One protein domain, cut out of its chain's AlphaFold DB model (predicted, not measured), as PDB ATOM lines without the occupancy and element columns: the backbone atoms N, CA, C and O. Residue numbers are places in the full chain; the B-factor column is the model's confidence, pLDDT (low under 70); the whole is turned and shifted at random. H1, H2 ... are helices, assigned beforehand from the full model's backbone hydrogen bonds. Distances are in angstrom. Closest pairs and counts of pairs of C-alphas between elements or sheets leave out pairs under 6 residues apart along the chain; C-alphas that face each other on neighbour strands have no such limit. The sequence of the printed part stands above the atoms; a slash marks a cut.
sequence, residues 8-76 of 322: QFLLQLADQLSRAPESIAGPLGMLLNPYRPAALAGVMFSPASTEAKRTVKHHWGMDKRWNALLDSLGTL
ATOM      1  N   GLN A   8     -20.331  -8.991 -39.697       79.56
ATOM      2  CA  GLN A   8     -21.402  -8.090 -39.265       79.56
ATOM      3  C   GLN A   8     -22.326  -8.737 -38.222       79.56
ATOM      4  O   GLN A   8     -22.729  -8.078 -37.268       79.56
ATOM      5  N   PHE A   9     -22.597 -10.037 -38.356       80.00
ATOM      6  CA  PHE A   9     -23.387 -10.790 -37.381       80.00
ATOM      7  C   PHE A   9     -22.705 -10.868 -36.008       80.00
ATOM      8  O   PHE A   9     -23.352 -10.631 -34.994       80.00
ATOM      9  N   LEU A  10     -21.402 -11.160 -35.968       82.88
ATOM     10  CA  LEU A  10     -20.662 -11.280 -34.707       82.88
ATOM     11  C   LEU A  10     -20.572  -9.936 -33.979       82.88
ATOM     12  O   LEU A  10     -20.701  -9.895 -32.759       82.88
ATOM     13  N   LEU A  11     -20.418  -8.839 -34.724       85.19
ATOM     14  CA  LEU A  11     -20.422  -7.488 -34.162       85.19
ATOM     15  C   LEU A  11     -21.802  -7.096 -33.617       85.19
ATOM     16  O   LEU A  11     -21.888  -6.547 -32.524       85.19
ATOM     17  N   GLN A  12     -22.884  -7.425 -34.330       83.31
ATOM     18  CA  GLN A  12     -24.251  -7.206 -33.843       83.31
ATOM     19  C   GLN A  12     -24.569  -8.058 -32.612       83.31
ATOM     20  O   GLN A  12     -25.201  -7.573 -31.678       83.31
ATOM     21  N   LEU A  13     -24.109  -9.309 -32.584       83.62
ATOM     22  CA  LEU A  13     -24.270 -10.191 -31.433       83.62
ATOM     23  C   LEU A  13     -23.499  -9.661 -30.216       83.62
ATOM     24  O   LEU A  13     -24.042  -9.644 -29.116       83.62
ATOM     25  N   ALA A  14     -22.262  -9.196 -30.407       84.44
ATOM     26  CA  ALA A  14     -21.459  -8.599 -29.342       84.44
ATOM     27  C   ALA A  14     -22.109  -7.319 -28.781       84.44
ATOM     28  O   ALA A  14     -22.178  -7.140 -27.563       84.44
ATOM     29  N   ASP A  15     -22.652  -6.458 -29.646       84.38
ATOM     30  CA  ASP A  15     -23.388  -5.261 -29.222       84.38
ATOM     31  C   ASP A  15     -24.683  -5.632 -28.470       84.38
ATOM     32  O   ASP A  15     -24.958  -5.083 -27.405       84.38
ATOM     33  N   GLN A  16     -25.431  -6.643 -28.925       82.00
ATOM     34  CA  GLN A  16     -26.628  -7.124 -28.223       82.00
ATOM     35  C   GLN A  16     -26.320  -7.745 -26.858       82.00
ATOM     36  O   GLN A  16     -27.027  -7.468 -25.889       82.00
ATOM     37  N   LEU A  17     -25.261  -8.548 -26.754       82.56
ATOM     38  CA  LEU A  17     -24.844  -9.147 -25.485       82.56
ATOM     39  C   LEU A  17     -24.354  -8.094 -24.486       82.56
ATOM     40  O   LEU A  17     -24.588  -8.246 -23.291       82.56
ATOM     41  N   SER A  18     -23.710  -7.025 -24.962       83.62
ATOM     42  CA  SER A  18     -23.233  -5.945 -24.090       83.62
ATOM     43  C   SER A  18     -24.352  -5.014 -23.615       83.62
ATOM     44  O   SER A  18     -24.328  -4.578 -22.466       83.62
ATOM     45  N   ARG A  19     -25.354  -4.728 -24.459       83.19
ATOM     46  CA  ARG A  19     -26.445  -3.794 -24.125       83.19
ATOM     47  C   ARG A  19     -27.666  -4.448 -23.485       83.19
ATOM     48  O   ARG A  19     -28.347  -3.795 -22.702       83.19
ATOM     49  N   ALA A  20     -27.978  -5.693 -23.837       78.69
ATOM     50  CA  ALA A  20     -29.202  -6.373 -23.412       78.69
ATOM     51  C   ALA A  20     -28.962  -7.856 -23.051       78.69
ATOM     52  O   ALA A  20     -29.605  -8.745 -23.624       78.69
ATOM     53  N   PRO A  21     -28.078  -8.149 -22.076       76.00
ATOM     54  CA  PRO A  21     -27.738  -9.523 -21.697       76.00
ATOM     55  C   PRO A  21     -28.948 -10.321 -21.183       76.00
ATOM     56  O   PRO A  21     -29.032 -11.534 -21.389       76.00
ATOM     57  N   GLU A  22     -29.928  -9.652 -20.570       76.94
ATOM     58  CA  GLU A  22     -31.109 -10.303 -19.986       76.94
ATOM     59  C   GLU A  22     -32.029 -10.963 -21.020       76.94
ATOM     60  O   GLU A  22     -32.681 -11.963 -20.717       76.94
ATOM     61  N   SER A  23     -32.019 -10.469 -22.264       76.50
ATOM     62  CA  SER A  23     -32.810 -11.035 -23.365       76.50
ATOM     63  C   SER A  23     -32.439 -12.490 -23.685       76.50
ATOM     64  O   SER A  23     -33.283 -13.263 -24.142       76.50
ATOM     65  N   ILE A  24     -31.191 -12.877 -23.400       77.62
ATOM     66  CA  ILE A  24     -30.643 -14.216 -23.639       77.62
ATOM     67  C   ILE A  24     -30.488 -14.979 -22.316       77.62
ATOM     68  O   ILE A  24     -30.802 -16.170 -22.252       77.62
ATOM     69  N   ALA A  25     -30.060 -14.306 -21.243       76.56
ATOM     70  CA  ALA A  25     -29.831 -14.937 -19.944       76.56
ATOM     71  C   ALA A  25     -31.116 -15.498 -19.312       76.56
ATOM     72  O   ALA A  25     -31.082 -16.592 -18.754       76.56
ATOM     73  N   GLY A  26     -32.257 -14.812 -19.446       78.06
ATOM     74  CA  GLY A  26     -33.549 -15.280 -18.926       78.06
ATOM     75  C   GLY A  26     -33.981 -16.653 -19.470       78.06
ATOM     76  O   GLY A  26     -34.155 -17.594 -18.688       78.06
ATOM     77  N   PRO A  27     -34.133 -16.825 -20.801       78.19
ATOM     78  CA  PRO A  27     -34.524 -18.110 -21.379       78.19
ATOM     79  C   PRO A  27     -33.458 -19.201 -21.204       78.19
ATOM     80  O   PRO A  27     -33.816 -20.358 -20.979       78.19
ATOM     81  N   LEU A  28     -32.162 -18.861 -21.248       77.75
ATOM     82  CA  LEU A  28     -31.092 -19.830 -20.979       77.75
ATOM     83  C   LEU A  28     -31.075 -20.281 -19.515       77.75
ATOM     84  O   LEU A  28     -30.876 -21.465 -19.254       77.75
ATOM     85  N   GLY A  29     -31.359 -19.391 -18.563       75.50
ATOM     86  CA  GLY A  29     -31.457 -19.724 -17.140       75.50
ATOM     87  C   GLY A  29     -32.524 -20.784 -16.854       75.50
ATOM     88  O   GLY A  29     -32.310 -21.678 -16.039       75.50
ATOM     89  N   MET A  30     -33.639 -20.769 -17.594       73.38
ATOM     90  CA  MET A  30     -34.673 -21.807 -17.497       73.38
ATOM     91  C   MET A  30     -34.208 -23.177 -18.032       73.38
ATOM     92  O   MET A  30     -34.715 -24.217 -17.595       73.38
ATOM     93  N   LEU A  31     -33.256 -23.188 -18.970       71.69
ATOM     94  CA  LEU A  31     -32.678 -24.396 -19.575       71.69
ATOM     95  C   LEU A  31     -31.476 -24.943 -18.790       71.69
ATOM     96  O   LEU A  31     -31.221 -26.140 -18.841       71.69
ATOM     97  N   LEU A  32     -30.779 -24.091 -18.035       73.06
ATOM     98  CA  LEU A  32     -29.640 -24.438 -17.173       73.06
ATOM     99  C   LEU A  32     -30.053 -25.007 -15.802       73.06
ATOM    100  O   LEU A  32     -29.200 -25.255 -14.952       73.06
ATOM    101  N   ASN A  33     -31.351 -25.209 -15.565       74.62
ATOM    102  CA  ASN A  33     -31.855 -25.710 -14.291       74.62
ATOM    103  C   ASN A  33     -31.365 -27.158 -14.027       74.62
ATOM    104  O   ASN A  33     -31.695 -28.049 -14.817       74.62
ATOM    105  N   PRO A  34     -30.655 -27.426 -12.909       67.75
ATOM    106  CA  PRO A  34     -30.084 -28.742 -12.593       67.75
ATOM    107  C   PRO A  34     -31.120 -29.860 -12.400       67.75
ATOM    108  O   PRO A  34     -30.762 -31.033 -12.425       67.75
ATOM    109  N   TYR A  35     -32.404 -29.526 -12.248       65.25
ATOM    110  CA  TYR A  35     -33.491 -30.500 -12.104       65.25
ATOM    111  C   TYR A  35     -34.125 -30.939 -13.439       65.25
ATOM    112  O   TYR A  35     -35.139 -31.640 -13.442       65.25
ATOM    113  N   ARG A  36     -33.581 -30.526 -14.593       66.44
ATOM    114  CA  ARG A  36     -34.068 -30.947 -15.917       66.44
ATOM    115  C   ARG A  36     -33.422 -32.273 -16.357       66.44
ATOM    116  O   ARG A  36     -32.223 -32.452 -16.185       66.44
ATOM    117  N   PRO A  37     -34.177 -33.166 -17.028       60.97
ATOM    118  CA  PRO A  37     -33.655 -34.444 -17.526       60.97
ATOM    119  C   PRO A  37     -32.678 -34.307 -18.705       60.97
ATOM    120  O   PRO A  37     -32.002 -35.271 -19.048       60.97
ATOM    121  N   ALA A  38     -32.601 -33.133 -19.337       64.62
ATOM    122  CA  ALA A  38     -31.650 -32.840 -20.402       64.62
ATOM    123  C   ALA A  38     -30.774 -31.662 -19.974       64.62
ATOM    124  O   ALA A  38     -31.261 -30.534 -19.875       64.62
ATOM    125  N   ALA A  39     -29.495 -31.932 -19.714       66.88
ATOM    126  CA  ALA A  39     -28.511 -30.886 -19.481       66.88
ATOM    127  C   ALA A  39     -28.268 -30.116 -20.786       66.88
ATOM    128  O   ALA A  39     -28.102 -30.713 -21.854       66.88
ATOM    129  N   LEU A  40     -28.248 -28.786 -20.710       72.81
ATOM    130  CA  LEU A  40     -27.875 -27.946 -21.841       72.81
ATOM    131  C   LEU A  40     -26.390 -28.181 -22.163       72.81
ATOM    132  O   LEU A  40     -25.517 -27.706 -21.443       72.81
ATOM    133  N   ALA A  41     -26.106 -28.917 -23.237       70.56
ATOM    134  CA  ALA A  41     -24.734 -29.241 -23.639       70.56
ATOM    135  C   ALA A  41     -23.987 -28.046 -24.264       70.56
ATOM    136  O   ALA A  41     -22.763 -27.980 -24.213       70.56
ATOM    137  N   GLY A  42     -24.713 -27.098 -24.858       75.69
ATOM    138  CA  GLY A  42     -24.134 -25.912 -25.479       75.69
ATOM    139  C   GLY A  42     -25.188 -25.031 -26.137       75.69
ATOM    140  O   GLY A  42     -26.338 -25.434 -26.314       75.69
ATOM    141  N   VAL A  43     -24.785 -23.817 -26.501       80.50
ATOM    142  CA  VAL A  43     -25.623 -22.842 -27.206       80.50
ATOM    143  C   VAL A  43     -24.902 -22.434 -28.481       80.50
ATOM    144  O   VAL A  43     -23.715 -22.121 -28.454       80.50
ATOM    145  N   MET A  44     -25.623 -22.434 -29.598       79.38
ATOM    146  CA  MET A  44     -25.122 -21.951 -30.882       79.38
ATOM    147  C   MET A  44     -25.966 -20.765 -31.336       79.38
ATOM    148  O   MET A  44     -27.194 -20.821 -31.292       79.38
ATOM    149  N   PHE A  45     -25.303 -19.703 -31.791       80.00
ATOM    150  CA  PHE A  45     -25.955 -18.518 -32.337       80.00
ATOM    151  C   PHE A  45     -25.875 -18.541 -33.861       80.00
ATOM    152  O   PHE A  45     -24.817 -18.801 -34.437       80.00
ATOM    153  N   SER A  46     -26.991 -18.253 -34.521       76.25
ATOM    154  CA  SER A  46     -27.066 -18.169 -35.976       76.25
ATOM    155  C   SER A  46     -27.839 -16.917 -36.409       76.25
ATOM    156  O   SER A  46     -28.693 -16.432 -35.664       76.25
ATOM    157  N   PRO A  47     -27.542 -16.361 -37.600       75.31
ATOM    158  CA  PRO A  47     -28.338 -15.277 -38.163       75.31
ATOM    159  C   PRO A  47     -29.766 -15.757 -38.447       75.31
ATOM    160  O   PRO A  47     -29.977 -16.922 -38.792       75.31
ATOM    161  N   ALA A  48     -30.736 -14.847 -38.321       70.69
ATOM    162  CA  ALA A  48     -32.141 -15.153 -38.556       70.69
ATOM    163  C   ALA A  48     -32.358 -15.645 -39.997       70.69
ATOM    164  O   ALA A  48     -32.034 -14.941 -40.955       70.69
ATOM    165  N   SER A  49     -32.910 -16.849 -40.153       67.50
ATOM    166  CA  SER A  49     -33.272 -17.393 -41.459       67.50
ATOM    167  C   SER A  49     -34.722 -17.050 -41.792       67.50
ATOM    168  O   SER A  49     -35.651 -17.300 -41.023       67.50
ATOM    169  N   THR A  50     -34.928 -16.464 -42.969       61.50
ATOM    170  CA  THR A  50     -36.254 -16.106 -43.495       61.50
ATOM    171  C   THR A  50     -37.097 -17.335 -43.846       61.50
ATOM    172  O   THR A  50     -38.324 -17.261 -43.809       61.50
ATOM    173  N   GLU A  51     -36.453 -18.473 -44.127       62.28
ATOM    174  CA  GLU A  51     -37.099 -19.762 -44.419       62.28
ATOM    175  C   GLU A  51     -37.649 -20.469 -43.164       62.28
ATOM    176  O   GLU A  51     -38.559 -21.284 -43.273       62.28
ATOM    177  N   ALA A  52     -37.181 -20.124 -41.957       60.03
ATOM    178  CA  ALA A  52     -37.601 -20.751 -40.698       60.03
ATOM    179  C   ALA A  52     -38.848 -20.097 -40.068       60.03
ATOM    180  O   ALA A  52     -38.999 -20.041 -38.841       60.03
ATOM    181  N   LYS A  53     -39.756 -19.556 -40.890       61.28
ATOM    182  CA  LYS A  53     -40.969 -18.886 -40.405       61.28
ATOM    183  C   LYS A  53     -41.876 -19.909 -39.712       61.28
ATOM    184  O   LYS A  53     -42.331 -20.871 -40.322       61.28
ATOM    185  N   ARG A  54     -42.149 -19.702 -38.418       60.41
ATOM    186  CA  ARG A  54     -42.982 -20.599 -37.599       60.41
ATOM    187  C   ARG A  54     -44.416 -20.625 -38.126       60.41
ATOM    188  O   ARG A  54     -45.162 -19.673 -37.928       60.41
ATOM    189  N   THR A  55     -44.804 -21.720 -38.767       61.56
ATOM    190  CA  THR A  55     -46.178 -21.940 -39.242       61.56
ATOM    191  C   THR A  55     -47.049 -22.680 -38.220       61.56
ATOM    192  O   THR A  55     -48.269 -22.596 -38.301       61.56
ATOM    193  N   VAL A  56     -46.457 -23.358 -37.219       63.88
ATOM    194  CA  VAL A  56     -47.181 -24.150 -36.198       63.88
ATOM    195  C   VAL A  56     -46.582 -23.956 -34.794       63.88
ATOM    196  O   VAL A  56     -45.378 -23.746 -34.643       63.88
ATOM    197  N   LYS A  57     -47.424 -24.061 -33.749       56.97
ATOM    198  CA  LYS A  57     -47.122 -23.798 -32.321       56.97
ATOM    199  C   LYS A  57     -45.887 -24.527 -31.759       56.97
ATOM    200  O   LYS A  57     -45.223 -23.985 -30.886       56.97
ATOM    201  N   HIS A  58     -45.555 -25.712 -32.273       65.19
ATOM    202  CA  HIS A  58     -44.369 -26.490 -31.881       65.19
ATOM    203  C   HIS A  58     -43.522 -26.885 -33.098       65.19
ATOM    204  O   HIS A  58     -43.066 -28.020 -33.215       65.19
ATOM    205  N   HIS A  59     -43.363 -25.965 -34.050       67.19
ATOM    206  CA  HIS A  59     -42.528 -26.200 -35.219       67.19
ATOM    207  C   HIS A  59     -41.061 -25.898 -34.910       67.19
ATOM    208  O   HIS A  59     -40.709 -24.788 -34.497       67.19
ATOM    209  N   TRP A  60     -40.203 -26.881 -35.162       68.31
ATOM    210  CA  TRP A  60     -38.776 -26.636 -35.262       68.31
ATOM    211  C   TRP A  60     -38.487 -25.974 -36.611       68.31
ATOM    212  O   TRP A  60     -38.598 -26.618 -37.649       68.31
ATOM    213  N   GLY A  61     -38.163 -24.677 -36.584       68.44
ATOM    214  CA  GLY A  61     -37.800 -23.892 -37.767       68.44
ATOM    215  C   GLY A  61     -36.442 -24.326 -38.309       68.44
ATOM    216  O   GLY A  61     -35.415 -23.738 -37.975       68.44
ATOM    217  N   MET A  62     -36.450 -25.400 -39.083       66.88
ATOM    218  CA  MET A  62     -35.260 -26.038 -39.618       66.88
ATOM    219  C   MET A  62     -34.921 -25.441 -40.989       66.88
ATOM    220  O   MET A  62     -35.741 -25.465 -41.902       66.88
ATOM    221  N   ASP A  63     -33.713 -24.900 -41.129       73.69
ATOM    222  CA  ASP A  63     -33.134 -24.485 -42.408       73.69
ATOM    223  C   ASP A  63     -32.176 -25.563 -42.956       73.69
ATOM    224  O   ASP A  63     -31.809 -26.518 -42.263       73.69
ATOM    225  N   LYS A  64     -31.729 -25.417 -44.211       73.06
ATOM    226  CA  LYS A  64     -30.792 -26.372 -44.841       73.06
ATOM    227  C   LYS A  64     -29.447 -26.493 -44.110       73.06
ATOM    228  O   LYS A  64     -28.729 -27.463 -44.333       73.06
ATOM    229  N   ARG A  65     -29.091 -25.538 -43.243       75.00
ATOM    230  CA  ARG A  65     -27.820 -25.528 -42.500       75.00
ATOM    231  C   ARG A  65     -27.863 -26.515 -41.334       75.00
ATOM    232  O   ARG A  65     -26.841 -27.122 -41.024       75.00
ATOM    233  N   TRP A  66     -29.042 -26.738 -40.752       76.25
ATOM    234  CA  TRP A  66     -29.246 -27.788 -39.755       76.25
ATOM    235  C   TRP A  66     -29.071 -29.196 -40.327       76.25
ATOM    236  O   TRP A  66     -28.554 -30.046 -39.612       76.25
ATOM    237  N   ASN A  67     -29.415 -29.441 -41.600       77.94
ATOM    238  CA  ASN A  67     -29.192 -30.753 -42.233       77.94
ATOM    239  C   ASN A  67     -27.710 -31.144 -42.202       77.94
ATOM    240  O   ASN A  67     -27.378 -32.223 -41.731       77.94
ATOM    241  N   ALA A  68     -26.815 -30.232 -42.599       77.69
ATOM    242  CA  ALA A  68     -25.374 -30.490 -42.586       77.69
ATOM    243  C   ALA A  68     -24.842 -30.807 -41.174       77.69
ATOM    244  O   ALA A  68     -23.962 -31.652 -41.013       77.69
ATOM    245  N   LEU A  69     -25.397 -30.159 -40.142       76.69
ATOM    246  CA  LEU A  69     -25.047 -30.441 -38.750       76.69
ATOM    247  C   LEU A  69     -25.578 -31.813 -38.318       76.69
ATOM    248  O   LEU A  69     -24.812 -32.607 -37.781       76.69
ATOM    249  N   LEU A  70     -26.848 -32.126 -38.580       78.00
ATOM    250  CA  LEU A  70     -27.439 -33.422 -38.231       78.00
ATOM    251  C   LEU A  70     -26.755 -34.591 -38.947       78.00
ATOM    252  O   LEU A  70     -26.501 -35.615 -38.316       78.00
ATOM    253  N   ASP A  71     -26.399 -34.425 -40.219       78.88
ATOM    254  CA  ASP A  71     -25.666 -35.433 -40.986       78.88
ATOM    255  C   ASP A  71     -24.276 -35.672 -40.378       78.88
ATOM    256  O   ASP A  71     -23.836 -36.817 -40.242       78.88
ATOM    257  N   SER A  72     -23.615 -34.610 -39.900       73.31
ATOM    258  CA  SER A  72     -22.338 -34.735 -39.188       73.31
ATOM    259  C   SER A  72     -22.461 -35.490 -37.856       73.31
ATOM    260  O   SER A  72     -21.514 -36.172 -37.459       73.31
ATOM    261  N   LEU A  73     -23.634 -35.492 -37.201       72.25
ATOM    262  CA  LEU A  73     -23.850 -36.263 -35.966       72.25
ATOM    263  C   LEU A  73     -23.771 -37.780 -36.201       72.25
ATOM    264  O   LEU A  73     -23.366 -38.517 -35.304       72.25
ATOM    265  N   GLY A  74     -24.106 -38.260 -37.405       68.56
ATOM    266  CA  GLY A  74     -23.958 -39.674 -37.776       68.56
ATOM    267  C   GLY A  74     -22.496 -40.133 -37.856       68.56
ATOM    268  O   GLY A  74     -22.195 -41.312 -37.640       68.56
ATOM    269  N   THR A  75     -21.580 -39.192 -38.104       70.75
ATOM    270  CA  THR A  75     -20.130 -39.432 -38.202       70.75
ATOM    271  C   THR A  75     -19.403 -39.362 -36.856       70.75
ATOM    272  O   THR A  75     -18.220 -39.694 -36.783       70.75
ATOM    273  N   LEU A  76     -20.098 -38.987 -35.774       71.94
ATOM    274  CA  LEU A  76     -19.507 -38.913 -34.440       71.94
ATOM    275  C   LEU A  76     -19.118 -40.309 -33.908       71.94
ATOM    276  O   LEU A  76     -19.848 -41.290 -34.128       71.94
TER     277      LEU A  76
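Overview. This is residues 8 to 76 of the 322 residues of the protein "IcmF-related domain-containing protein" of Erwinia sp. Leaf53 (UniProt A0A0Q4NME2). Two short helices, H1 and H2, make an L; a long loop, residues 32 to 63, winds on to a third helix, H3, which sticks out with residues 66 to 74. The printed part has 69 residues with three named helices, no named strand and under half of its residues in named elements, class all helix. It is loose, radius of gyration of the C-alphas 14.8 A, spanning 36 by 36 by 29 A.

Arrangement. Start at H1, residues 8 to 19; it is close but not clearly touching H2, residues 22 to 31, with closest C-alphas Leu 17 and Ile 24, 7.9 A apart. Their lines are about perpendicular, at 88 degrees. H3, residues 64 to 74, is apart from both. Every O i to N i+4 pair is within hydrogen-bond range in H1, 4 of 6 in H2, 5 of 7 in H3.

Along the chain. Find C-alpha 8 at (-21.402, -8.090, -39.265); H1 runs 16.5 A from there. H2 runs 14.2 A. H3 runs 16.5 A to C-alpha 74 at (-23.958, -39.674, -37.776).

Size, cuts and confidence. The farthest C-alphas, Arg 19 and Thr 75, are 38.8 A apart. The printed part has no cut; the H2 to H3 link is long. Residues 34 to 39, 49 to 62 and 74 have pLDDT under 70.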